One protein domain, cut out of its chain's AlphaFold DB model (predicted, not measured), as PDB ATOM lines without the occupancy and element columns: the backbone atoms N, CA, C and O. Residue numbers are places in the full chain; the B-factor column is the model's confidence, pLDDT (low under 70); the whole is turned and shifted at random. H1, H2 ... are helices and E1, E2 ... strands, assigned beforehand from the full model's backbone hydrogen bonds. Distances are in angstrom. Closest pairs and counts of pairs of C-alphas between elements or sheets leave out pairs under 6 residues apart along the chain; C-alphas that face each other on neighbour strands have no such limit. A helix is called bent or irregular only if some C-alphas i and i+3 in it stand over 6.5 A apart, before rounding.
ATOM      1  N   CYS A  36     -15.741 -48.396 -25.242       59.47
ATOM      2  CA  CYS A  36     -14.764 -49.423 -24.940       59.47
ATOM      3  C   CYS A  36     -14.878 -49.812 -23.467       59.47
ATOM      4  O   CYS A  36     -14.944 -48.963 -22.577       59.47
ATOM      5  N   LYS A  37     -14.873 -51.122 -23.199       62.03
ATOM      6  CA  LYS A  37     -14.762 -51.621 -21.825       62.03
ATOM      7  C   LYS A  37     -13.481 -51.072 -21.204       62.03
ATOM      8  O   LYS A  37     -12.466 -50.970 -21.900       62.03
ATOM      9  N   ASN A  38     -13.539 -50.761 -19.907       69.44
ATOM     10  CA  ASN A  38     -12.430 -50.244 -19.106       69.44
ATOM     11  C   ASN A  38     -11.074 -50.817 -19.584       69.44
ATOM     12  O   ASN A  38     -10.917 -52.041 -19.627       69.44
ATOM     13  N   PRO A  39     -10.069 -49.989 -19.942       67.19
ATOM     14  CA  PRO A  39      -8.782 -50.479 -20.453       67.19
ATOM     15  C   PRO A  39      -8.005 -51.313 -19.420       67.19
ATOM     16  O   PRO A  39      -7.018 -51.973 -19.758       67.19
ATOM     17  N   LEU A  40      -8.447 -51.293 -18.159       67.06
ATOM     18  CA  LEU A  40      -7.979 -52.132 -17.061       67.06
ATOM     19  C   LEU A  40      -8.843 -53.380 -16.823       67.06
ATOM     20  O   LEU A  40      -8.530 -54.165 -15.933       67.06
ATOM     21  N   ALA A  41      -9.907 -53.605 -17.586       65.38
ATOM     22  CA  ALA A  41     -10.657 -54.854 -17.567       65.38
ATOM     23  C   ALA A  41      -9.944 -55.896 -18.444       65.38
ATOM     24  O   ALA A  41      -9.648 -55.673 -19.621       65.38
ATOM     25  N   ARG A  42      -9.626 -57.063 -17.872       63.59
ATOM     26  CA  ARG A  42      -9.048 -58.177 -18.639       63.59
ATOM     27  C   ARG A  42     -10.127 -58.889 -19.453       63.59
ATOM     28  O   ARG A  42     -11.246 -59.059 -18.992       63.59
ATOM     29  N   ARG A  43      -9.736 -59.441 -20.608       59.53
ATOM     30  CA  ARG A  43     -10.573 -60.377 -21.385       59.53
ATOM     31  C   ARG A  43     -10.610 -61.809 -20.818       59.53
ATOM     32  O   ARG A  43     -11.522 -62.551 -21.152       59.53
ATOM     33  N   ARG A  44      -9.627 -62.220 -19.999       52.28
ATOM     34  CA  ARG A  44      -9.566 -63.527 -19.306       52.28
ATOM     35  C   ARG A  44      -8.990 -63.328 -17.897       52.28
ATOM     36  O   ARG A  44      -8.029 -62.569 -17.750       52.28
ATOM     37  N   GLY A  45      -9.607 -63.944 -16.887       50.69
ATOM     38  CA  GLY A  45      -9.375 -63.695 -15.454       50.69
ATOM     39  C   GLY A  45      -7.906 -63.725 -14.996       50.69
ATOM     40  O   GLY A  45      -7.038 -64.312 -15.639       50.69
ATOM     41  N   GLY A  46      -7.618 -63.031 -13.890       60.62
ATOM     42  CA  GLY A  46      -6.293 -62.940 -13.261       60.62
ATOM     43  C   GLY A  46      -5.957 -61.527 -12.771       60.62
ATOM     44  O   GLY A  46      -6.429 -60.534 -13.325       60.62
ATOM     45  N   ASP A  47      -5.119 -61.419 -11.741       59.78
ATOM     46  CA  ASP A  47      -4.741 -60.131 -11.155       59.78
ATOM     47  C   ASP A  47      -3.814 -59.328 -12.110       59.78
ATOM     48  O   ASP A  47      -2.803 -59.829 -12.600       59.78
ATOM     49  N   LEU A  48      -4.142 -58.064 -12.424       58.31
ATOM     50  CA  LEU A  48      -3.283 -57.139 -13.190       58.31
ATOM     51  C   LEU A  48      -2.043 -56.635 -12.421       58.31
ATOM     52  O   LEU A  48      -1.205 -55.950 -13.007       58.31
ATOM     53  N   GLY A  49      -1.896 -57.028 -11.159       62.00
ATOM     54  CA  GLY A  49      -0.899 -56.561 -10.208       62.00
ATOM     55  C   GLY A  49      -1.432 -55.405  -9.357       62.00
ATOM     56  O   GLY A  49      -2.303 -54.639  -9.773       62.00
ATOM     57  N   SER A  50      -0.872 -55.239  -8.159       64.56
ATOM     58  CA  SER A  50      -1.238 -54.193  -7.184       64.56
ATOM     59  C   SER A  50      -0.844 -52.763  -7.593       64.56
ATOM     60  O   SER A  50      -1.064 -51.812  -6.846       64.56
ATOM     61  N   HIS A  51      -0.230 -52.596  -8.765       65.81
ATOM     62  CA  HIS A  51       0.320 -51.333  -9.256       65.81
ATOM     63  C   HIS A  51      -0.657 -50.515 -10.118       65.81
ATOM     64  O   HIS A  51      -0.269 -49.456 -10.604       65.81
ATOM     65  N   LEU A  52      -1.885 -51.004 -10.340       76.38
ATOM     66  CA  LEU A  52      -2.922 -50.302 -11.101       76.38
ATOM     67  C   LEU A  52      -4.011 -49.726 -10.185       76.38
ATOM     68  O   LEU A  52      -4.326 -50.333  -9.157       76.38
ATOM     69  N   PRO A  53      -4.664 -48.624 -10.588       77.38
ATOM     70  CA  PRO A  53      -5.695 -47.951  -9.801       77.38
ATOM     71  C   PRO A  53      -7.069 -48.640  -9.917       77.38
ATOM     72  O   PRO A  53      -8.065 -48.025 -10.292       77.38
ATOM     73  N   LYS A  54      -7.140 -49.939  -9.594       73.69
ATOM     74  CA  LYS A  54      -8.355 -50.764  -9.765       73.69
ATOM     75  C   LYS A  54      -9.558 -50.269  -8.961       73.69
ATOM     76  O   LYS A  54     -10.685 -50.454  -9.386       73.69
ATOM     77  N   HIS A  55      -9.308 -49.688  -7.790       80.00
ATOM     78  CA  HIS A  55     -10.351 -49.222  -6.868       80.00
ATOM     79  C   HIS A  55     -10.863 -47.815  -7.200       80.00
ATOM     80  O   HIS A  55     -11.734 -47.298  -6.505       80.00
ATOM     81  N   VAL A  56     -10.277 -47.167  -8.211       86.56
ATOM     82  CA  VAL A  56     -10.643 -45.810  -8.624       86.56
ATOM     83  C   VAL A  56     -11.523 -45.852  -9.863       86.56
ATOM     84  O   VAL A  56     -12.540 -45.169  -9.906       86.56
ATOM     85  N   ILE A  57     -11.146 -46.669 -10.851       86.12
ATOM     86  CA  ILE A  57     -11.906 -46.800 -12.091       86.12
ATOM     87  C   ILE A  57     -12.955 -47.909 -11.919       86.12
ATOM     88  O   ILE A  57     -12.564 -49.051 -11.660       86.12
ATOM     89  N   PRO A  58     -14.260 -47.611 -12.071       82.50
ATOM     90  CA  PRO A  58     -15.316 -48.620 -12.019       82.50
ATOM     91  C   PRO A  58     -15.064 -49.754 -13.025       82.50
ATOM     92  O   PRO A  58     -14.589 -49.528 -14.141       82.50
ATOM     93  N   LYS A  59     -15.331 -50.999 -12.610       78.25
ATOM     94  CA  LYS A  59     -15.034 -52.196 -13.420       78.25
ATOM     95  C   LYS A  59     -15.888 -52.248 -14.686       78.25
ATOM     96  O   LYS A  59     -15.340 -52.482 -15.760       78.25
ATOM     97  N   ASP A  60     -17.174 -51.949 -14.532       76.06
ATOM     98  CA  ASP A  60     -18.206 -52.097 -15.562       76.06
ATOM     99  C   ASP A  60     -18.613 -50.753 -16.178       76.06
ATOM    100  O   ASP A  60     -19.719 -50.597 -16.672       76.06
ATOM    101  N   ALA A  61     -17.725 -49.756 -16.127       78.69
ATOM    102  CA  ALA A  61     -17.996 -48.469 -16.749       78.69
ATOM    103  C   ALA A  61     -17.755 -48.484 -18.258       78.69
ATOM    104  O   ALA A  61     -16.707 -48.946 -18.733       78.69
ATOM    105  N   ASP A  62     -18.695 -47.871 -18.970       84.75
ATOM    106  CA  ASP A  62     -18.615 -47.600 -20.397       84.75
ATOM    107  C   ASP A  62     -17.807 -46.327 -20.639       84.75
ATOM    108  O   ASP A  62     -18.292 -45.199 -20.555       84.75
ATOM    109  N   ILE A  63     -16.517 -46.520 -20.908       87.62
ATOM    110  CA  ILE A  63     -15.577 -45.425 -21.129       87.62
ATOM    111  C   ILE A  63     -15.476 -45.179 -22.642       87.62
ATOM    112  O   ILE A  63     -15.258 -46.129 -23.404       87.62
ATOM    113  N   PRO A  64     -15.568 -43.922 -23.113       89.25
ATOM    114  CA  PRO A  64     -15.336 -43.602 -24.516       89.25
ATOM    115  C   PRO A  64     -13.976 -44.116 -24.994       89.25
ATOM    116  O   PRO A  64     -12.980 -44.018 -24.266       89.25
ATOM    117  N   ALA A  65     -13.914 -44.637 -26.222       88.88
ATOM    118  CA  ALA A  65     -12.648 -45.056 -26.811       88.88
ATOM    119  C   ALA A  65     -11.633 -43.906 -26.804       88.88
ATOM    120  O   ALA A  65     -11.922 -42.779 -27.205       88.88
ATOM    121  N   TYR A  66     -10.421 -44.204 -26.341       91.88
ATOM    122  CA  TYR A  66      -9.330 -43.240 -26.381       91.88
ATOM    123  C   TYR A  66      -8.993 -42.908 -27.851       91.88
ATOM    124  O   TYR A  66      -8.697 -43.848 -28.597       91.88
ATOM    125  N   PRO A  67      -8.973 -41.621 -28.271       92.12
ATOM    126  CA  PRO A  67      -8.890 -41.241 -29.688       92.12
ATOM    127  C   PRO A  67      -7.702 -41.835 -30.452       92.12
ATOM    128  O   PRO A  67      -7.817 -42.181 -31.622       92.12
ATOM    129  N   TYR A  68      -6.556 -41.991 -29.783       91.94
ATOM    130  CA  TYR A  68      -5.325 -42.500 -30.398       91.94
ATOM    131  C   TYR A  68      -5.122 -44.012 -30.212       91.94
ATOM    132  O   TYR A  68      -4.098 -44.553 -30.630       91.94
ATOM    133  N   GLY A  69      -6.069 -44.697 -29.568       90.75
ATOM    134  CA  GLY A  69      -5.977 -46.123 -29.267       90.75
ATOM    135  C   GLY A  69      -4.840 -46.501 -28.296       90.75
ATOM    136  O   GLY A  69      -4.060 -45.665 -27.831       90.75
ATOM    137  N   PRO A  70      -4.746 -47.782 -27.905       90.75
ATOM    138  CA  PRO A  70      -3.689 -48.253 -27.017       90.75
ATOM    139  C   PRO A  70      -2.329 -48.320 -27.725       90.75
ATOM    140  O   PRO A  70      -2.237 -48.654 -28.903       90.75
ATOM    141  N   ASN A  71      -1.238 -48.118 -26.978       89.50
ATOM    142  CA  ASN A  71       0.108 -48.281 -27.527       89.50
ATOM    143  C   ASN A  71       0.371 -49.756 -27.864       89.50
ATOM    144  O   ASN A  71       0.298 -50.622 -26.984       89.50
ATOM    145  N   LEU A  72       0.726 -50.037 -29.119       91.69
ATOM    146  CA  LEU A  72       0.943 -51.403 -29.612       91.69
ATOM    147  C   LEU A  72       2.345 -51.940 -29.288       91.69
ATOM    148  O   LEU A  72       2.487 -53.105 -28.912       91.69
ATOM    149  N   LEU A  73       3.364 -51.080 -29.389       91.00
ATOM    150  CA  LEU A  73       4.775 -51.453 -29.228       91.00
ATOM    151  C   LEU A  73       5.170 -51.569 -27.749       91.00
ATOM    152  O   LEU A  73       5.564 -52.631 -27.275       91.00
ATOM    153  N   PHE A  74       5.019 -50.487 -26.982       93.38
ATOM    154  CA  PHE A  74       5.402 -50.449 -25.570       93.38
ATOM    155  C   PHE A  74       4.177 -50.595 -24.657       93.38
ATOM    156  O   PHE A  74       3.746 -49.655 -23.996       93.38
ATOM    157  N   LYS A  75       3.614 -51.812 -24.603       91.75
ATOM    158  CA  LYS A  75       2.369 -52.127 -23.863       91.75
ATOM    159  C   LYS A  75       2.432 -51.814 -22.363       91.75
ATOM    160  O   LYS A  75       1.399 -51.615 -21.730       91.75
ATOM    161  N   GLN A  76       3.634 -51.752 -21.790       91.06
ATOM    162  CA  GLN A  76       3.850 -51.328 -20.406       91.06
ATOM    163  C   GLN A  76       3.343 -49.896 -20.155       91.06
ATOM    164  O   GLN A  76       2.815 -49.631 -19.073       91.06
ATOM    165  N   ALA A  77       3.450 -49.004 -21.150       92.19
ATOM    166  CA  ALA A  77       2.985 -47.622 -21.047       92.19
ATOM    167  C   ALA A  77       1.462 -47.504 -20.922       92.19
ATOM    168  O   ALA A  77       0.976 -46.568 -20.302       92.19
ATOM    169  N   ASN A  78       0.704 -48.490 -21.418       91.69
ATOM    170  CA  ASN A  78      -0.761 -48.485 -21.328       91.69
ATOM    171  C   ASN A  78      -1.290 -48.641 -19.897       91.69
ATOM    172  O   ASN A  78      -2.492 -48.528 -19.706       91.69
ATOM    173  N   LYS A  79      -0.429 -48.955 -18.917       89.75
ATOM    174  CA  LYS A  79      -0.801 -49.216 -17.515       89.75
ATOM    175  C   LYS A  79      -0.473 -48.056 -16.563       89.75
ATOM    176  O   LYS A  79      -0.531 -48.242 -15.349       89.75
ATOM    177  N   GLY A  80      -0.041 -46.904 -17.070       92.94
ATOM    178  CA  GLY A  80       0.384 -45.772 -16.246       92.94
ATOM    179  C   GLY A  80       0.505 -44.474 -17.037       92.94
ATOM    180  O   GLY A  80       0.024 -44.381 -18.161       92.94
ATOM    181  N   LEU A  81       1.166 -43.475 -16.453       96.19
ATOM    182  CA  LEU A  81       1.370 -42.162 -17.067       96.19
ATOM    183  C   LEU A  81       2.823 -42.030 -17.534       96.19
ATOM    184  O   LEU A  81       3.737 -41.830 -16.733       96.19
ATOM    185  N   TYR A  82       3.039 -42.185 -18.841       96.56
ATOM    186  CA  TYR A  82       4.381 -42.213 -19.436       96.56
ATOM    187  C   TYR A  82       4.727 -40.950 -20.226       96.56
ATOM    188  O   TYR A  82       5.887 -40.773 -20.590       96.56
ATOM    189  N   GLY A  83       3.756 -40.073 -20.505       95.44
ATOM    190  CA  GLY A  83       4.011 -38.820 -21.218       95.44
ATOM    191  C   GLY A  83       4.568 -39.062 -22.619       95.44
ATOM    192  O   GLY A  83       5.560 -38.449 -23.005       95.44
ATOM    193  N   ARG A  84       4.013 -40.059 -23.329       93.25
ATOM    194  CA  ARG A  84       4.486 -40.544 -24.641       93.25
ATOM    195  C   ARG A  84       5.937 -41.068 -24.661       93.25
ATOM    196  O   ARG A  84       6.452 -41.408 -25.723       93.25
ATOM    197  N   GLN A  85       6.602 -41.206 -23.512       95.25
ATOM    198  CA  GLN A  85       7.937 -41.796 -23.454       95.25
ATOM    199  C   GLN A  85       7.868 -43.302 -23.709       95.25
ATOM    200  O   GLN A  85       7.203 -44.053 -22.990       95.25
ATOM    201  N   MET A  86       8.592 -43.743 -24.731       95.50
ATOM    202  CA  MET A  86       8.707 -45.144 -25.120       95.50
ATOM    203  C   MET A  86      10.129 -45.640 -24.875       95.50
ATOM    204  O   MET A  86      11.055 -44.852 -24.680       95.50
ATOM    205  N   ILE A  87      10.300 -46.961 -24.877       96.75
ATOM    206  CA  ILE A  87      11.633 -47.554 -24.934       96.75
ATOM    207  C   ILE A  87      12.279 -47.193 -26.277       96.75
ATOM    208  O   ILE A  87      11.672 -47.378 -27.331       96.75
ATOM    209  N   GLN A  88      13.493 -46.656 -26.228       97.00
ATOM    210  CA  GLN A  88      14.289 -46.387 -27.421       97.00
ATOM    211  C   GLN A  88      15.287 -47.522 -27.632       97.00
ATOM    212  O   GLN A  88      15.781 -48.116 -26.669       97.00
ATOM    213  N   PHE A  89      15.592 -47.813 -28.890       97.50
ATOM    214  CA  PHE A  89      16.569 -48.822 -29.282       97.50
ATOM    215  C   PHE A  89      17.665 -48.170 -30.111       97.50
ATOM    216  O   PHE A  89      17.396 -47.276 -30.909       97.50
ATOM    217  N   GLY A  90      18.892 -48.641 -29.941       97.81
ATOM    218  CA  GLY A  90      20.031 -48.173 -30.717       97.81
ATOM    219  C   GLY A  90      21.245 -49.040 -30.455       97.81
ATOM    220  O   GLY A  90      21.104 -50.203 -30.071       97.81
ATOM    221  N   ASN A  91      22.427 -48.477 -30.670       98.25
ATOM    222  CA  ASN A  91      23.679 -49.207 -30.546       98.25
ATOM    223  C   ASN A  91      24.588 -48.543 -29.507       98.25
ATOM    224  O   ASN A  91      24.579 -47.323 -29.364       98.25
ATOM    225  N   ASN A  92      25.356 -49.341 -28.776       96.81
ATOM    226  CA  ASN A  92      26.589 -48.890 -28.158       96.81
ATOM    227  C   ASN A  92      27.670 -48.912 -29.242       96.81
ATOM    228  O   ASN A  92      27.742 -49.890 -29.986       96.81
ATOM    229  N   VAL A  93      28.456 -47.849 -29.343       97.44
ATOM    230  CA  VAL A  93      29.533 -47.713 -30.329       97.44
ATOM    231  C   VAL A  93      30.830 -47.660 -29.543       97.44
ATOM    232  O   VAL A  93      30.956 -46.812 -28.657       97.44
ATOM    233  N   SER A  94      31.746 -48.600 -29.789       96.44
ATOM    234  CA  SER A  94      33.074 -48.524 -29.174       96.44
ATOM    235  C   SER A  94      33.825 -47.306 -29.725       96.44
ATOM    236  O   SER A  94      33.718 -47.032 -30.920       96.44
ATOM    237  N   PRO A  95      34.562 -46.568 -28.879       95.50
ATOM    238  CA  PRO A  95      35.275 -45.370 -29.316       95.50
ATOM    239  C   PRO A  95      36.378 -45.692 -30.333       95.50
ATOM    240  O   PRO A  95      36.534 -44.952 -31.296       95.50
ATOM    241  N   ASP A  96      37.082 -46.815 -30.160       95.00
ATOM    242  CA  ASP A  96      38.279 -47.118 -30.957       95.00
ATOM    243  C   ASP A  96      37.981 -47.918 -32.232       95.00
ATOM    244  O   ASP A  96      38.619 -47.732 -33.262       95.00
ATOM    245  N   THR A  97      37.024 -48.847 -32.166       95.19
ATOM    246  CA  THR A  97      36.736 -49.812 -33.246       95.19
ATOM    247  C   THR A  97      35.371 -49.612 -33.895       95.19
ATOM    248  O   THR A  97      34.981 -50.412 -34.744       95.19
ATOM    249  N   GLU A  98      34.604 -48.610 -33.450       95.31
ATOM    250  CA  GLU A  98      33.228 -48.312 -33.883       95.31
ATOM    251  C   GLU A  98      32.288 -49.531 -33.933       95.31
ATOM    252  O   GLU A  98      31.271 -49.559 -34.635       95.31
ATOM    253  N   THR A  99      32.596 -50.565 -33.153       96.56
ATOM    254  CA  THR A  99      31.850 -51.814 -33.120       96.56
ATOM    255  C   THR A  99      30.486 -51.556 -32.496       96.56
ATOM    256  O   THR A  99      30.369 -51.093 -31.359       96.56
ATOM    257  N   LYS A 100      29.428 -51.851 -33.260       97.94
ATOM    258  CA  LYS A 100      28.040 -51.547 -32.896       97.94
ATOM    259  C   LYS A 100      27.404 -52.736 -32.183       97.94
ATOM    260  O   LYS A 100      27.112 -53.751 -32.805       97.94
ATOM    261  N   THR A 101      27.106 -52.591 -30.895       97.62
ATOM    262  CA  THR A 101      26.360 -53.596 -30.111       97.62
ATOM    263  C   THR A 101      24.964 -53.086 -29.767       97.62
ATOM    264  O   THR A 101      24.788 -51.914 -29.461       97.62
ATOM    265  N   ARG A 102      23.924 -53.928 -29.835       97.88
ATOM    266  CA  ARG A 102      22.538 -53.483 -29.586       97.88
ATOM    267  C   ARG A 102      22.341 -53.093 -28.120       97.88
ATOM    268  O   ARG A 102      22.680 -53.853 -27.220       97.88
ATOM    269  N   ARG A 103      21.706 -51.945 -27.879       97.38
ATOM    270  CA  ARG A 103      21.279 -51.482 -26.550       97.38
ATOM    271  C   ARG A 103      19.872 -50.896 -26.594       97.38
ATOM    272  O   ARG A 103      19.314 -50.624 -27.660       97.38
ATOM    273  N   ASN A 104      19.300 -50.677 -25.418       97.25
ATOM    274  CA  ASN A 104      18.039 -49.966 -25.257       97.25
ATOM    275  C   ASN A 104      18.148 -48.886 -24.173       97.25
ATOM    276  O   ASN A 104      19.005 -48.949 -23.292       97.25
ATOM    277  N   TRP A 105      17.272 -47.887 -24.250       97.75
ATOM    278  CA  TRP A 105      17.107 -46.851 -23.234       97.75
ATOM    279  C   TRP A 105      15.667 -46.878 -22.744       97.75
ATOM    280  O   TRP A 105      14.723 -46.623 -23.497       97.75
ATOM    281  N   LYS A 106      15.495 -47.236 -21.472       96.50
ATOM    282  CA  LYS A 106      14.188 -47.255 -20.814       96.50
ATOM    283  C   LYS A 106      13.921 -45.893 -20.171       96.50
ATOM    284  O   LYS A 106      14.843 -45.308 -19.603       96.50
ATOM    285  N   PRO A 107      12.672 -45.398 -20.198       97.38
ATOM    286  CA  PRO A 107      12.320 -44.228 -19.407       97.38
ATOM    287  C   PRO A 107      12.448 -44.538 -17.909       97.38
ATOM    288  O   PRO A 107      12.234 -45.675 -17.481       97.38
ATOM    289  N   ASN A 108      12.759 -43.523 -17.101       97.38
ATOM    290  CA  ASN A 108      12.823 -43.655 -15.646       97.38
ATOM    291  C   ASN A 108      11.399 -43.738 -15.066       97.38
ATOM    292  O   ASN A 108      10.748 -42.710 -14.866       97.38
ATOM    293  N   VAL A 109      10.898 -44.961 -14.875       96.38
ATOM    294  CA  VAL A 109       9.543 -45.246 -14.381       96.38
ATOM    295  C   VAL A 109       9.570 -45.502 -12.881       96.38
ATOM    296  O   VAL A 109      10.217 -46.439 -12.421       96.38
ATOM    297  N   LEU A 110       8.762 -44.753 -12.138       95.38
ATOM    298  CA  LEU A 110       8.605 -44.863 -10.693       95.38
ATOM    299  C   LEU A 110       7.184 -45.329 -10.351       95.38
ATOM    300  O   LEU A 110       6.229 -45.029 -11.065       95.38
ATOM    301  N   SER A 111       7.027 -46.067  -9.253       94.94
ATOM    302  CA  SER A 111       5.710 -46.368  -8.677       94.94
ATOM    303  C   SER A 111       5.432 -45.365  -7.563       94.94
ATOM    304  O   SER A 111       6.088 -45.420  -6.524       94.94
ATOM    305  N   LYS A 112       4.474 -44.459  -7.760       94.62
ATOM    306  CA  LYS A 112       4.144 -43.398  -6.796       94.62
ATOM    307  C   LYS A 112       2.647 -43.361  -6.508       94.62
ATOM    308  O   LYS A 112       1.833 -43.765  -7.332       94.62
ATOM    309  N   SER A 113       2.313 -42.919  -5.301       94.69
ATOM    310  CA  SER A 113       0.939 -42.704  -4.856       94.69
ATOM    311  C   SER A 113       0.658 -41.210  -4.918       94.69
ATOM    312  O   SER A 113       1.272 -40.451  -4.173       94.69
ATOM    313  N   LEU A 114      -0.198 -40.793  -5.846       95.25
ATOM    314  CA  LEU A 114      -0.521 -39.390  -6.096       95.25
ATOM    315  C   LEU A 114      -1.911 -39.083  -5.545       95.25
ATOM    316  O   LEU A 114      -2.827 -39.883  -5.722       95.25
ATOM    317  N   TYR A 115      -2.074 -37.960  -4.853       95.88
ATOM    318  CA  TYR A 115      -3.375 -37.556  -4.324       95.88
ATOM    319  C   TYR A 115      -4.209 -36.881  -5.420       95.88
ATOM    320  O   TYR A 115      -3.701 -36.018  -6.131       95.88
ATOM    321  N   SER A 116      -5.467 -37.297  -5.551       96.06
ATOM    322  CA  SER A 116      -6.481 -36.622  -6.361       96.06
ATOM    323  C   SER A 116      -7.437 -35.902  -5.419       96.06
ATOM    324  O   SER A 116      -7.984 -36.523  -4.502       96.06
ATOM    325  N   VAL A 117      -7.607 -34.600  -5.643       95.62
ATOM    326  CA  VAL A 117      -8.439 -33.711  -4.828       95.62
ATOM    327  C   VAL A 117      -9.908 -34.015  -5.093       95.62
ATOM    328  O   VAL A 117     -10.636 -34.322  -4.154       95.62
ATOM    329  N   ALA A 118     -10.310 -34.073  -6.365       94.62
ATOM    330  CA  ALA A 118     -11.699 -34.326  -6.758       94.62
ATOM    331  C   ALA A 118     -12.196 -35.730  -6.363       94.62
ATOM    332  O   ALA A 118     -13.383 -35.951  -6.127       94.62
ATOM    333  N   LEU A 119     -11.294 -36.718  -6.292       93.38
ATOM    334  CA  LEU A 119     -11.636 -38.078  -5.858       93.38
ATOM    335  C   LEU A 119     -11.429 -38.301  -4.358       93.38
ATOM    336  O   LEU A 119     -11.819 -39.359  -3.860       93.38
ATOM    337  N   LYS A 120     -10.789 -37.353  -3.657       94.88
ATOM    338  CA  LYS A 120     -10.403 -37.431  -2.236       94.88
ATOM    339  C   LYS A 120      -9.648 -38.725  -1.900       94.88
ATOM    340  O   LYS A 120      -9.776 -39.288  -0.813       94.88
ATOM    341  N   LYS A 121      -8.865 -39.238  -2.856       94.00
ATOM    342  CA  LYS A 121      -8.206 -40.555  -2.793       94.00
ATOM    343  C   LYS A 121      -6.774 -40.482  -3.307       94.00
ATOM    344  O   LYS A 121      -6.462 -39.755  -4.247       94.00
ATOM    345  N   ARG A 122      -5.896 -41.305  -2.723       94.00
ATOM    346  CA  ARG A 122      -4.544 -41.540  -3.250       94.00
ATOM    347  C   ARG A 122      -4.567 -42.644  -4.304       94.00
ATOM    348  O   ARG A 122      -5.028 -43.754  -4.049       94.00
ATOM    349  N   ILE A 123      -4.039 -42.342  -5.481       93.50
ATOM    350  CA  ILE A 123      -4.008 -43.212  -6.651       93.50
ATOM    351  C   ILE A 123      -2.578 -43.710  -6.850       93.50
ATOM    352  O   ILE A 123      -1.664 -42.939  -7.148       93.50
ATOM    353  N   LYS A 124      -2.371 -45.021  -6.708       93.00
ATOM    354  CA  LYS A 124      -1.078 -45.654  -6.988       93.00
ATOM    355  C   LYS A 124      -0.920 -45.869  -8.493       93.00
ATOM    356  O   LYS A 124      -1.699 -46.609  -9.092       93.00
ATOM    357  N   LEU A 125       0.091 -45.237  -9.084       92.94
ATOM    358  CA  LEU A 125       0.362 -45.250 -10.522       92.94
ATOM    359  C   LEU A 125       1.838 -45.518 -10.812       92.94
ATOM    360  O   LEU A 125       2.732 -45.163 -10.039       92.94
ATOM    361  N   ARG A 126       2.100 -46.098 -11.988       94.00
ATOM    362  CA  ARG A 126       3.428 -46.054 -12.607       94.00
ATOM    363  C   ARG A 126       3.545 -44.762 -13.401       94.00
ATOM    364  O   ARG A 126       2.770 -44.558 -14.332       94.00
ATOM    365  N   VAL A 127       4.497 -43.919 -13.033       96.19
ATOM    366  CA  VAL A 127       4.672 -42.576 -13.590       96.19
ATOM    367  C   VAL A 127       6.136 -42.390 -13.965       96.19
ATOM    368  O   VAL A 127       7.023 -42.814 -13.223       96.19
ATOM    369  N   THR A 128       6.421 -41.794 -15.121       97.94
ATOM    370  CA  THR A 128       7.806 -41.442 -15.461       97.94
ATOM    371  C   THR A 128       8.260 -40.208 -14.686       97.94
ATOM    372  O   THR A 128       7.465 -39.316 -14.399       97.94
ATOM    373  N   ALA A 129       9.553 -40.108 -14.370       97.88
ATOM    374  CA  ALA A 129      10.089 -38.963 -13.625       97.88
ATOM    375  C   ALA A 129       9.799 -37.611 -14.314       97.88
ATOM    376  O   ALA A 129       9.564 -36.613 -13.640       97.88
ATOM    377  N   LYS A 130       9.757 -37.580 -15.657       97.81
ATOM    378  CA  LYS A 130       9.366 -36.387 -16.426       97.81
ATOM    379  C   LYS A 130       7.905 -36.005 -16.176       97.81
ATOM    380  O   LYS A 130       7.629 -34.833 -15.952       97.81
ATOM    381  N   VAL A 131       6.997 -36.982 -16.190       98.06
ATOM    382  CA  VAL A 131       5.570 -36.743 -15.932       98.06
ATOM    383  C   VAL A 131       5.336 -36.310 -14.488       98.06
ATOM    384  O   VAL A 131       4.529 -35.422 -14.241       98.06
ATOM    385  N   LEU A 132       6.078 -36.873 -13.532       97.81
ATOM    386  CA  LEU A 132       5.992 -36.452 -12.134       97.81
ATOM    387  C   LEU A 132       6.324 -34.958 -11.983       97.81
ATOM    388  O   LEU A 132       5.525 -34.211 -11.437       97.81
ATOM    389  N   LYS A 133       7.419 -34.497 -12.606       97.94
ATOM    390  CA  LYS A 133       7.766 -33.066 -12.645       97.94
ATOM    391  C   LYS A 133       6.674 -32.206 -13.287       97.94
ATOM    392  O   LYS A 133       6.455 -31.081 -12.856       97.94
ATOM    393  N   THR A 134       6.004 -32.697 -14.336       97.94
ATOM    394  CA  THR A 134       4.908 -31.936 -14.961       97.94
ATOM    395  C   THR A 134       3.665 -31.869 -14.088       97.94
ATOM    396  O   THR A 134       3.007 -30.839 -14.111       97.94
ATOM    397  N   ILE A 135       3.372 -32.926 -13.327       97.94
ATOM    398  CA  ILE A 135       2.268 -32.961 -12.359       97.94
ATOM    399  C   ILE A 135       2.516 -31.926 -11.260       97.94
ATOM    400  O   ILE A 135       1.633 -31.122 -10.978       97.94
ATOM    401  N   ASP A 136       3.732 -31.890 -10.709       97.12
ATOM    402  CA  ASP A 136       4.101 -30.921  -9.671       97.12
ATOM    403  C   ASP A 136       4.036 -29.482 -10.206       97.12
ATOM    404  O   ASP A 136       3.476 -28.600  -9.565       97.12
ATOM    405  N   ARG A 137       4.536 -29.251 -11.430       97.75
ATOM    406  CA  ARG A 137       4.483 -27.937 -12.093       97.75
ATOM    407  C   ARG A 137       3.056 -27.451 -12.352       97.75
ATOM    408  O   ARG A 137       2.821 -26.251 -12.360       97.75
ATOM    409  N   GLU A 138       2.133 -28.362 -12.640       96.44
ATOM    410  CA  GLU A 138       0.731 -28.035 -12.929       96.44
ATOM    411  C   GLU A 138      -0.137 -27.984 -11.666       96.44
ATOM    412  O   GLU A 138      -1.311 -27.648 -11.758       96.44
ATOM    413  N   GLY A 139       0.435 -28.264 -10.491       95.19
ATOM    414  CA  GLY A 139      -0.254 -28.132  -9.207       95.19
ATOM    415  C   GLY A 139      -1.057 -29.363  -8.780       95.19
ATOM    416  O   GLY A 139      -1.837 -29.277  -7.839       95.19
ATOM    417  N   GLY A 140      -0.872 -30.520  -9.424       96.00
ATOM    418  CA  GLY A 140      -1.501 -31.768  -8.992       96.00
ATOM    419  C   GLY A 140      -1.871 -32.727 -10.119       96.00
ATOM    420  O   GLY A 140      -1.743 -32.437 -11.309       96.00
ATOM    421  N   LEU A 141      -2.326 -33.925  -9.730       97.06
ATOM    422  CA  LEU A 141      -2.713 -34.971 -10.683       97.06
ATOM    423  C   LEU A 141      -3.962 -34.580 -11.484       97.06
ATOM    424  O   LEU A 141      -4.034 -34.872 -12.676       97.06
ATOM    425  N   ASP A 142      -4.930 -33.930 -10.840       96.56
ATOM    426  CA  ASP A 142      -6.214 -33.603 -11.463       96.56
ATOM    427  C   ASP A 142      -6.036 -32.550 -12.565       96.56
ATOM    428  O   ASP A 142      -6.498 -32.764 -13.685       96.56
ATOM    429  N   GLU A 143      -5.261 -31.492 -12.307       97.12
ATOM    430  CA  GLU A 143      -4.916 -30.477 -13.315       97.12
ATOM    431  C   GLU A 143      -4.161 -31.090 -14.501       97.12
ATOM    432  O   GLU A 143      -4.446 -30.795 -15.666       97.12
ATOM    433  N   TYR A 144      -3.250 -32.031 -14.226       97.62
ATOM    434  CA  TYR A 144      -2.544 -32.750 -15.282       97.62
ATOM    435  C   TYR A 144      -3.496 -33.552 -16.186       97.62
ATOM    436  O   TYR A 144      -3.306 -33.596 -17.407       97.62
ATOM    437  N   LEU A 145      -4.518 -34.192 -15.614       97.12
ATOM    438  CA  LEU A 145      -5.479 -35.010 -16.357       97.12
ATOM    439  C   LEU A 145      -6.535 -34.170 -17.094       97.12
ATOM    440  O   LEU A 145      -6.946 -34.561 -18.189       97.12
ATOM    441  N   LEU A 146      -6.961 -33.041 -16.521       96.38
ATOM    442  CA  LEU A 146      -8.016 -32.177 -17.068       96.38
ATOM    443  C   LEU A 146      -7.527 -31.206 -18.149       96.38
ATOM    444  O   LEU A 146      -8.340 -30.673 -18.904       96.38
ATOM    445  N   LYS A 147      -6.213 -31.001 -18.278       96.06
ATOM    446  CA  LYS A 147      -5.645 -30.110 -19.293       96.06
ATOM    447  C   LYS A 147      -6.078 -30.505 -20.714       96.06
ATOM    448  O   LYS A 147      -5.817 -31.611 -21.188       96.06
ATOM    449  N   GLN A 148      -6.689 -29.549 -21.413       92.50
ATOM    450  CA  GLN A 148      -7.402 -29.768 -22.680       92.50
ATOM    451  C   GLN A 148      -6.513 -29.814 -23.934       92.50
ATOM    452  O   GLN A 148      -6.982 -30.165 -25.010       92.50
ATOM    453  N   SER A 149      -5.220 -29.496 -23.816       95.88
ATOM    454  CA  SER A 149      -4.301 -29.472 -24.962       95.88
ATOM    455  C   SER A 149      -4.226 -30.826 -25.678       95.88
ATOM    456  O   SER A 149      -4.039 -31.863 -25.041       95.88
ATOM    457  N   GLU A 150      -4.260 -30.821 -27.014       95.69
ATOM    458  CA  GLU A 150      -4.139 -32.032 -27.838       95.69
ATOM    459  C   GLU A 150      -2.870 -32.839 -27.506       95.69
ATOM    460  O   GLU A 150      -2.902 -34.070 -27.395       95.69
ATOM    461  N   HIS A 151      -1.750 -32.144 -27.267       95.88
ATOM    462  CA  HIS A 151      -0.499 -32.766 -26.837       95.88
ATOM    463  C   HIS A 151      -0.665 -33.537 -25.527       95.88
ATOM    464  O   HIS A 151      -0.167 -34.660 -25.418       95.88
ATOM    465  N   ARG A 152      -1.417 -32.985 -24.566       96.56
ATOM    466  CA  ARG A 152      -1.705 -33.678 -23.309       96.56
ATOM    467  C   ARG A 152      -2.533 -34.928 -23.554       96.56
ATOM    468  O   ARG A 152      -2.200 -35.975 -23.009       96.56
ATOM    469  N   ILE A 153      -3.559 -34.858 -24.400       96.00
ATOM    470  CA  ILE A 153      -4.398 -36.025 -24.707       96.00
ATOM    471  C   ILE A 153      -3.530 -37.173 -25.225       96.00
ATOM    472  O   ILE A 153      -3.628 -38.273 -24.690       96.00
ATOM    473  N   LYS A 154      -2.608 -36.899 -26.161       95.25
ATOM    474  CA  LYS A 154      -1.642 -37.885 -26.689       95.25
ATOM    475  C   LYS A 154      -0.721 -38.474 -25.607       95.25
ATOM    476  O   LYS A 154      -0.309 -39.630 -25.708       95.25
ATOM    477  N   GLU A 155      -0.371 -37.693 -24.586       95.75
ATOM    478  CA  GLU A 155       0.531 -38.078 -23.490       95.75
ATOM    479  C   GLU A 155      -0.114 -38.975 -22.419       95.75
ATOM    480  O   GLU A 155       0.608 -39.734 -21.759       95.75
ATOM    481  N   LEU A 156      -1.440 -38.902 -22.239       95.06
ATOM    482  CA  LEU A 156      -2.184 -39.613 -21.188       95.06
ATOM    483  C   LEU A 156      -2.153 -41.139 -21.347       95.06
ATOM    484  O   LEU A 156      -2.022 -41.871 -20.361       95.06
ATOM    485  N   GLY A 157      -2.303 -41.616 -22.586       93.38
ATOM    486  CA  GLY A 157      -2.542 -43.028 -22.883       93.38
ATOM    487  C   GLY A 157      -3.889 -43.550 -22.346       93.38
ATOM    488  O   GLY A 157      -4.654 -42.804 -21.735       93.38
ATOM    489  N   PRO A 158      -4.191 -44.851 -22.526       92.38
ATOM    490  CA  PRO A 158      -5.500 -45.416 -22.177       92.38
ATOM    491  C   PRO A 158      -5.861 -45.308 -20.691       92.38
ATOM    492  O   PRO A 158      -6.994 -44.991 -20.346       92.38
ATOM    493  N   THR A 159      -4.902 -45.543 -19.790       92.44
ATOM    494  CA  THR A 159      -5.129 -45.393 -18.345       92.44
ATOM    495  C   THR A 159      -5.339 -43.955 -17.922       92.44
ATOM    496  O   THR A 159      -6.207 -43.698 -17.096       92.44
ATOM    497  N   GLY A 160      -4.555 -43.021 -18.467       94.88
ATOM    498  CA  GLY A 160      -4.742 -41.600 -18.188       94.88
ATOM    499  C   GLY A 160      -6.087 -41.106 -18.715       94.88
ATOM    500  O   GLY A 160      -6.764 -40.356 -18.026       94.88
ATOM    501  N   TRP A 161      -6.515 -41.598 -19.880       95.38
ATOM    502  CA  TRP A 161      -7.833 -41.324 -20.447       95.38
ATOM    503  C   TRP A 161      -8.974 -41.833 -19.563       95.38
ATOM    504  O   TRP A 161      -9.897 -41.083 -19.262       95.38
ATOM    505  N   ALA A 162      -8.878 -43.071 -19.073       93.62
ATOM    506  CA  ALA A 162      -9.864 -43.619 -18.145       93.62
ATOM    507  C   ALA A 162      -9.927 -42.816 -16.835       93.62
ATOM    508  O   ALA A 162     -11.016 -42.497 -16.370       93.62
ATOM    509  N   LEU A 163      -8.775 -42.430 -16.269       94.69
ATOM    510  CA  LEU A 163      -8.731 -41.577 -15.075       94.69
ATOM    511  C   LEU A 163      -9.345 -40.197 -15.334       94.69
ATOM    512  O   LEU A 163     -10.150 -39.724 -14.534       94.69
ATOM    513  N   ARG A 164      -9.016 -39.574 -16.469       95.19
ATOM    514  CA  ARG A 164      -9.610 -38.304 -16.892       95.19
ATOM    515  C   ARG A 164     -11.130 -38.415 -16.991       95.19
ATOM    516  O   ARG A 164     -11.826 -37.575 -16.435       95.19
ATOM    517  N   TRP A 165     -11.645 -39.458 -17.639       93.88
ATOM    518  CA  TRP A 165     -13.084 -39.698 -17.715       93.88
ATOM    519  C   TRP A 165     -13.696 -39.845 -16.317       93.88
ATOM    520  O   TRP A 165     -14.663 -39.159 -16.013       93.88
ATOM    521  N   THR A 166     -13.090 -40.637 -15.420       93.38
ATOM    522  CA  THR A 166     -13.608 -40.793 -14.048       93.38
ATOM    523  C   THR A 166     -13.621 -39.502 -13.233       93.38
ATOM    524  O   THR A 166     -14.462 -39.364 -12.345       93.38
ATOM    525  N   LEU A 167     -12.698 -38.575 -13.514       94.62
ATOM    526  CA  LEU A 167     -12.675 -37.245 -12.907       94.62
ATOM    527  C   LEU A 167     -13.794 -36.365 -13.454       94.62
ATOM    528  O   LEU A 167     -14.483 -35.724 -12.672       94.62
ATOM    529  N   LEU A 168     -14.014 -36.383 -14.771       93.44
ATOM    530  CA  LEU A 168     -15.076 -35.610 -15.419       93.44
ATOM    531  C   LEU A 168     -16.484 -36.016 -14.963       93.44
ATOM    532  O   LEU A 168     -17.386 -35.199 -15.049       93.44
ATOM    533  N   GLN A 169     -16.669 -37.232 -14.440       91.19
ATOM    534  CA  GLN A 169     -17.942 -37.664 -13.846       91.19
ATOM    535  C   GLN A 169     -18.196 -37.096 -12.438       91.19
ATOM    536  O   GLN A 169     -19.260 -37.318 -11.864       91.19
ATOM    537  N   ARG A 170     -17.218 -36.430 -11.809       93.31
ATOM    538  CA  ARG A 170     -17.373 -35.940 -10.432       93.31
ATOM    539  C   ARG A 170     -18.159 -34.631 -10.415       93.31
ATOM    540  O   ARG A 170     -17.836 -33.745 -11.203       93.31
ATOM    541  N   PRO A 171     -19.104 -34.453  -9.472       93.06
ATOM    542  CA  PRO A 171     -19.940 -33.254  -9.416       93.06
ATOM    543  C   PRO A 171     -19.109 -31.982  -9.213       93.06
ATOM    544  O   PRO A 171     -19.389 -30.967  -9.838       93.06
ATOM    545  N   GLU A 172     -18.037 -32.057  -8.417       93.81
ATOM    546  CA  GLU A 172     -17.103 -30.944  -8.190       93.81
ATOM    547  C   GLU A 172     -16.430 -30.488  -9.501       93.81
ATOM    548  O   GLU A 172     -16.294 -29.294  -9.763       93.81
ATOM    549  N   VAL A 173     -16.052 -31.439 -10.364       94.88
ATOM    550  CA  VAL A 173     -15.413 -31.154 -11.658       94.88
ATOM    551  C   VAL A 173     -16.441 -30.671 -12.675       94.88
ATOM    552  O   VAL A 173     -16.166 -29.719 -13.395       94.88
ATOM    553  N   ILE A 174     -17.626 -31.283 -12.715       94.12
ATOM    554  CA  ILE A 174     -18.741 -30.851 -13.568       94.12
ATOM    555  C   ILE A 174     -19.106 -29.397 -13.258       94.12
ATOM    556  O   ILE A 174     -19.175 -28.582 -14.170       94.12
ATOM    557  N   ALA A 175     -19.260 -29.047 -11.978       93.31
ATOM    558  CA  ALA A 175     -19.554 -27.681 -11.554       93.31
ATOM    559  C   ALA A 175     -18.472 -26.690 -12.012       93.31
ATOM    560  O   ALA A 175     -18.804 -25.636 -12.552       93.31
ATOM    561  N   ARG A 176     -17.188 -27.053 -11.878       94.44
ATOM    562  CA  ARG A 176     -16.073 -26.246 -12.396       94.44
ATOM    563  C   ARG A 176     -16.146 -26.067 -13.915       94.44
ATOM    564  O   ARG A 176     -16.052 -24.942 -14.380       94.44
ATOM    565  N   MET A 177     -16.362 -27.142 -14.676       94.31
ATOM    566  CA  MET A 177     -16.455 -27.072 -16.144       94.31
ATOM    567  C   MET A 177     -17.634 -26.201 -16.598       94.31
ATOM    568  O   MET A 177     -17.495 -25.442 -17.551       94.31
ATOM    569  N   ARG A 178     -18.771 -26.262 -15.893       94.00
ATOM    570  CA  ARG A 178     -19.932 -25.394 -16.149       94.00
ATOM    571  C   ARG A 178     -19.617 -23.927 -15.868       94.00
ATOM    572  O   ARG A 178     -19.983 -23.076 -16.668       94.00
ATOM    573  N   ALA A 179     -18.926 -23.634 -14.764       94.94
ATOM    574  CA  ALA A 179     -18.507 -22.274 -14.430       94.94
ATOM    575  C   ALA A 179     -17.510 -21.714 -15.460       94.94
ATOM    576  O   ALA A 179     -17.685 -20.591 -15.926       94.94
ATOM    577  N   ASP A 180     -16.523 -22.517 -15.868       94.00
ATOM    578  CA  ASP A 180     -15.552 -22.151 -16.905       94.00
ATOM    579  C   ASP A 180     -16.259 -21.902 -18.254       94.00
ATOM    580  O   ASP A 180     -15.967 -20.926 -18.940       94.00
ATOM    581  N   ALA A 181     -17.231 -22.744 -18.624       94.19
ATOM    582  CA  ALA A 181     -18.019 -22.590 -19.846       94.19
ATOM    583  C   ALA A 181     -18.915 -21.337 -19.826       94.19
ATOM    584  O   ALA A 181     -18.961 -20.598 -20.810       94.19
ATOM    585  N   ALA A 182     -19.574 -21.061 -18.697       94.81
ATOM    586  CA  ALA A 182     -20.369 -19.850 -18.509       94.81
ATOM    587  C   ALA A 182     -19.494 -18.585 -18.565       94.81
ATOM    588  O   ALA A 182     -19.886 -17.592 -19.173       94.81
ATOM    589  N   ALA A 183     -18.278 -18.632 -18.008       96.25
ATOM    590  CA  ALA A 183     -17.310 -17.536 -18.098       96.25
ATOM    591  C   ALA A 183     -16.826 -17.280 -19.537       96.25
ATOM    592  O   ALA A 183     -16.500 -16.146 -19.883       96.25
ATOM    593  N   LEU A 184     -16.810 -18.314 -20.386       95.38
ATOM    594  CA  LEU A 184     -16.536 -18.203 -21.823       95.38
ATOM    595  C   LEU A 184     -17.750 -17.728 -22.644       95.38
ATOM    596  O   LEU A 184     -17.614 -17.527 -23.849       95.38
ATOM    597  N   GLY A 185     -18.915 -17.533 -22.015       95.25
ATOM    598  CA  GLY A 185     -20.129 -17.033 -22.666       95.25
ATOM    599  C   GLY A 185     -20.911 -18.083 -23.458       95.25
ATOM    600  O   GLY A 185     -21.678 -17.714 -24.346       95.25
ATOM    601  N   LEU A 186     -20.723 -19.376 -23.172       95.44
ATOM    602  CA  LEU A 186     -21.505 -20.441 -23.805       95.44
ATOM    603  C   LEU A 186     -22.969 -20.408 -23.323       95.44
ATOM    604  O   LEU A 186     -23.214 -20.155 -22.137       95.44
ATOM    605  N   PRO A 187     -23.951 -20.669 -24.205       96.19
ATOM    606  CA  PRO A 187     -25.355 -20.696 -23.820       96.19
ATOM    607  C   PRO A 187     -25.634 -21.856 -22.858       96.19
ATOM    608  O   PRO A 187     -25.063 -22.943 -22.965       96.19
ATOM    609  N   GLN A 188     -26.552 -21.628 -21.919       91.44
ATOM    610  CA  GLN A 188     -26.843 -22.567 -20.836       91.44
ATOM    611  C   GLN A 188     -27.309 -23.941 -21.350       91.44
ATOM    612  O   GLN A 188     -26.933 -24.966 -20.788       91.44
ATOM    613  N   GLU A 189     -28.040 -23.965 -22.464       92.31
ATOM    614  CA  GLU A 189     -28.520 -25.189 -23.119       92.31
ATOM    615  C   GLU A 189     -27.371 -26.089 -23.603       92.31
ATOM    616  O   GLU A 189     -27.393 -27.300 -23.380       92.31
ATOM    617  N   GLU A 190     -26.324 -25.510 -24.204       93.19
ATOM    618  CA  GLU A 190     -25.135 -26.257 -24.640       93.19
ATOM    619  C   GLU A 190     -24.338 -26.787 -23.444       93.19
ATOM    620  O   GLU A 190     -23.830 -27.913 -23.467       93.19
ATOM    621  N   ILE A 191     -24.263 -25.997 -22.368       91.69
ATOM    622  CA  ILE A 191     -23.609 -26.397 -21.120       91.69
ATOM    623  C   ILE A 191     -24.336 -27.593 -20.497       91.69
ATOM    624  O   ILE A 191     -23.684 -28.542 -20.063       91.69
ATOM    625  N   ASP A 192     -25.669 -27.564 -20.460       89.81
ATOM    626  CA  ASP A 192     -26.491 -28.647 -19.920       89.81
ATOM    627  C   ASP A 192     -26.430 -29.917 -20.774       89.81
ATOM    628  O   ASP A 192     -26.378 -31.018 -20.221       89.81
ATOM    629  N   LEU A 193     -26.351 -29.772 -22.100       90.38
ATOM    630  CA  LEU A 193     -26.164 -30.889 -23.025       90.38
ATOM    631  C   LEU A 193     -24.810 -31.585 -22.810       90.38
ATOM    632  O   LEU A 193     -24.734 -32.814 -22.791       90.38
ATOM    633  N   GLN A 194     -23.732 -30.809 -22.660       89.19
ATOM    634  CA  GLN A 194     -22.376 -31.353 -22.589       89.19
ATOM    635  C   GLN A 194     -21.960 -31.782 -21.174       89.19
ATOM    636  O   GLN A 194     -21.255 -32.783 -21.012       89.19
ATOM    637  N   TRP A 195     -22.402 -31.052 -20.151       90.00
ATOM    638  CA  TRP A 195     -22.141 -31.333 -18.739       90.00
ATOM    639  C   TRP A 195     -23.448 -31.299 -17.935       90.00
ATOM    640  O   TRP A 195     -23.733 -30.297 -17.265       90.00
ATOM    641  N   PRO A 196     -24.222 -32.401 -17.950       89.19
ATOM    642  CA  PRO A 196     -25.508 -32.482 -17.269       89.19
ATOM    643  C   PRO A 196     -25.402 -32.150 -15.781       89.19
ATOM    644  O   PRO A 196     -24.438 -32.531 -15.108       89.19
ATOM    645  N   ASN A 197     -26.409 -31.457 -15.246       87.62
ATOM    646  CA  ASN A 197     -26.454 -31.154 -13.821       87.62
ATOM    647  C   ASN A 197     -26.653 -32.459 -13.024       87.62
ATOM    648  O   ASN A 197     -27.681 -33.117 -13.201       87.62
TER     649      ASN A 197
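Overview. This is residues 36 to 197 of the 480 residues of an uncharacterized protein of Trematosphaeria pertusa (UniProt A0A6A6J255). This is an elongated model with a small body between two reaching ends: the kinked helix H4 is at the core, with H1 on it and with H3 between it and the hairpin E4 and E5, whose two strands both bend. From one end of the body the hairpin E2 and E3 sticks out as an arm; at the opposite end H5 and H6 make a helix pair, and residues 36 to 61 loop along one side with no named element. The printed part has 162 residues, with six named helices and five named strands in the order E1 H1 E2 E3 E4 E5 H2 H3 H4 H5 H6, and its class is mixed, helices and strands. The two sheets, E2 - E3 and E4 - E5, are each two antiparallel strands. The whole is loose, with a radius of gyration of the C-alphas of 18.9 A and spans of 70 by 40 by 26 A.

Arrangement. Begin at the hairpin of E4, residues 109 to 116, and E5, residues 121 to 128, which run antiparallel at 152 degrees. Look there for N 110 and O 127, 2.8 A apart, and N 116 and O 121, 3.0 A apart, both within hydrogen-bond range. E4 bends by 54 degrees at residue 113 and E5 by 54 degrees at residue 125. Next find H2, residues 129 to 138, where the C-alphas of Val 109 and Ala 129 are the closest to E4 at 6.4 A. H3, residues 141 to 146, comes closest to E4 at the C-alphas of Ser 116 and Asp 142, 5.9 A. H2 and H3 touch only at the corner by their link, about perpendicular at 75 degrees, closest at the C-alphas of Ile 135 and Leu 141, 5.6 A. H4, residues 150 to 168, touches H3, with the C-alphas of Leu 145 and Arg 164 closest at 5.3 A. H4 is irregular, with C-alphas 155 and 158 at 9.6 A, and has a kink of 115 degrees near residue 158. With residues 157 to 159 alone it touches H1, residues 75 to 79, closest at the C-alphas of Asn 78 and Pro 158, 5.7 A. E1, residues 62 to 64, pairs with no named strand, but its residues 62 to 63 pair antiparallel with residues 36 to 37; the C-alphas of Ile 63 and Ala 162, its closest to H4, are 6.7 A apart. H5, residues 171 to 183, is close to H4 but not clearly touching, closest at the C-alphas of Leu 168 and Ile 174, 6.3 A. With residues 178 to 182 alone H5 touches H6, residues 188 to 194, at a steep tilt of 46 degrees, opposite ways; the C-alphas of Arg 178 and Ile 191 are closest at 6.3 A. E2, residues 88 to 93, and E3, residues 100 to 105, form the other hairpin, antiparallel at 144 degrees, with N 92 and O 101 at 2.7 A and N 103 and O 90 at 2.9 A. E2 and E3 are both apart from H4. Every O i to N i+4 pair is within hydrogen-bond range in H2, H3, H5 and H6; H4 has 12 of 15, and H1 has 0 of 1 but 2 of 2 O i to N i+3 pairs.

Along the chain. Find C-alpha 109 at (9.543, -45.246, -14.381), where E4 begins; it is 19.9 A long, and E5 is 20.4 A. H2 follows directly at 14.4 A, then H3 at 8.8 A and H4 at 16.9 A. H5 measures 18.1 A and H6 10.0 A, ending at C-alpha 194, (-22.376, -31.353, -22.589). Go back to C-alpha 62 at (-18.615, -47.600, -20.397) for E1, 6.6 A, then H1, 7.7 A, E2, 15.6 A, and E3, 15.3 A.

Size, cuts and confidence. The two C-alphas farthest apart, Asp 96 and Glu 189, are 70.7 A apart. The printed part has no cut, and no link between named elements is long. The mean pLDDT of the printed part is 90.4; residues 36 to 51 are under 70.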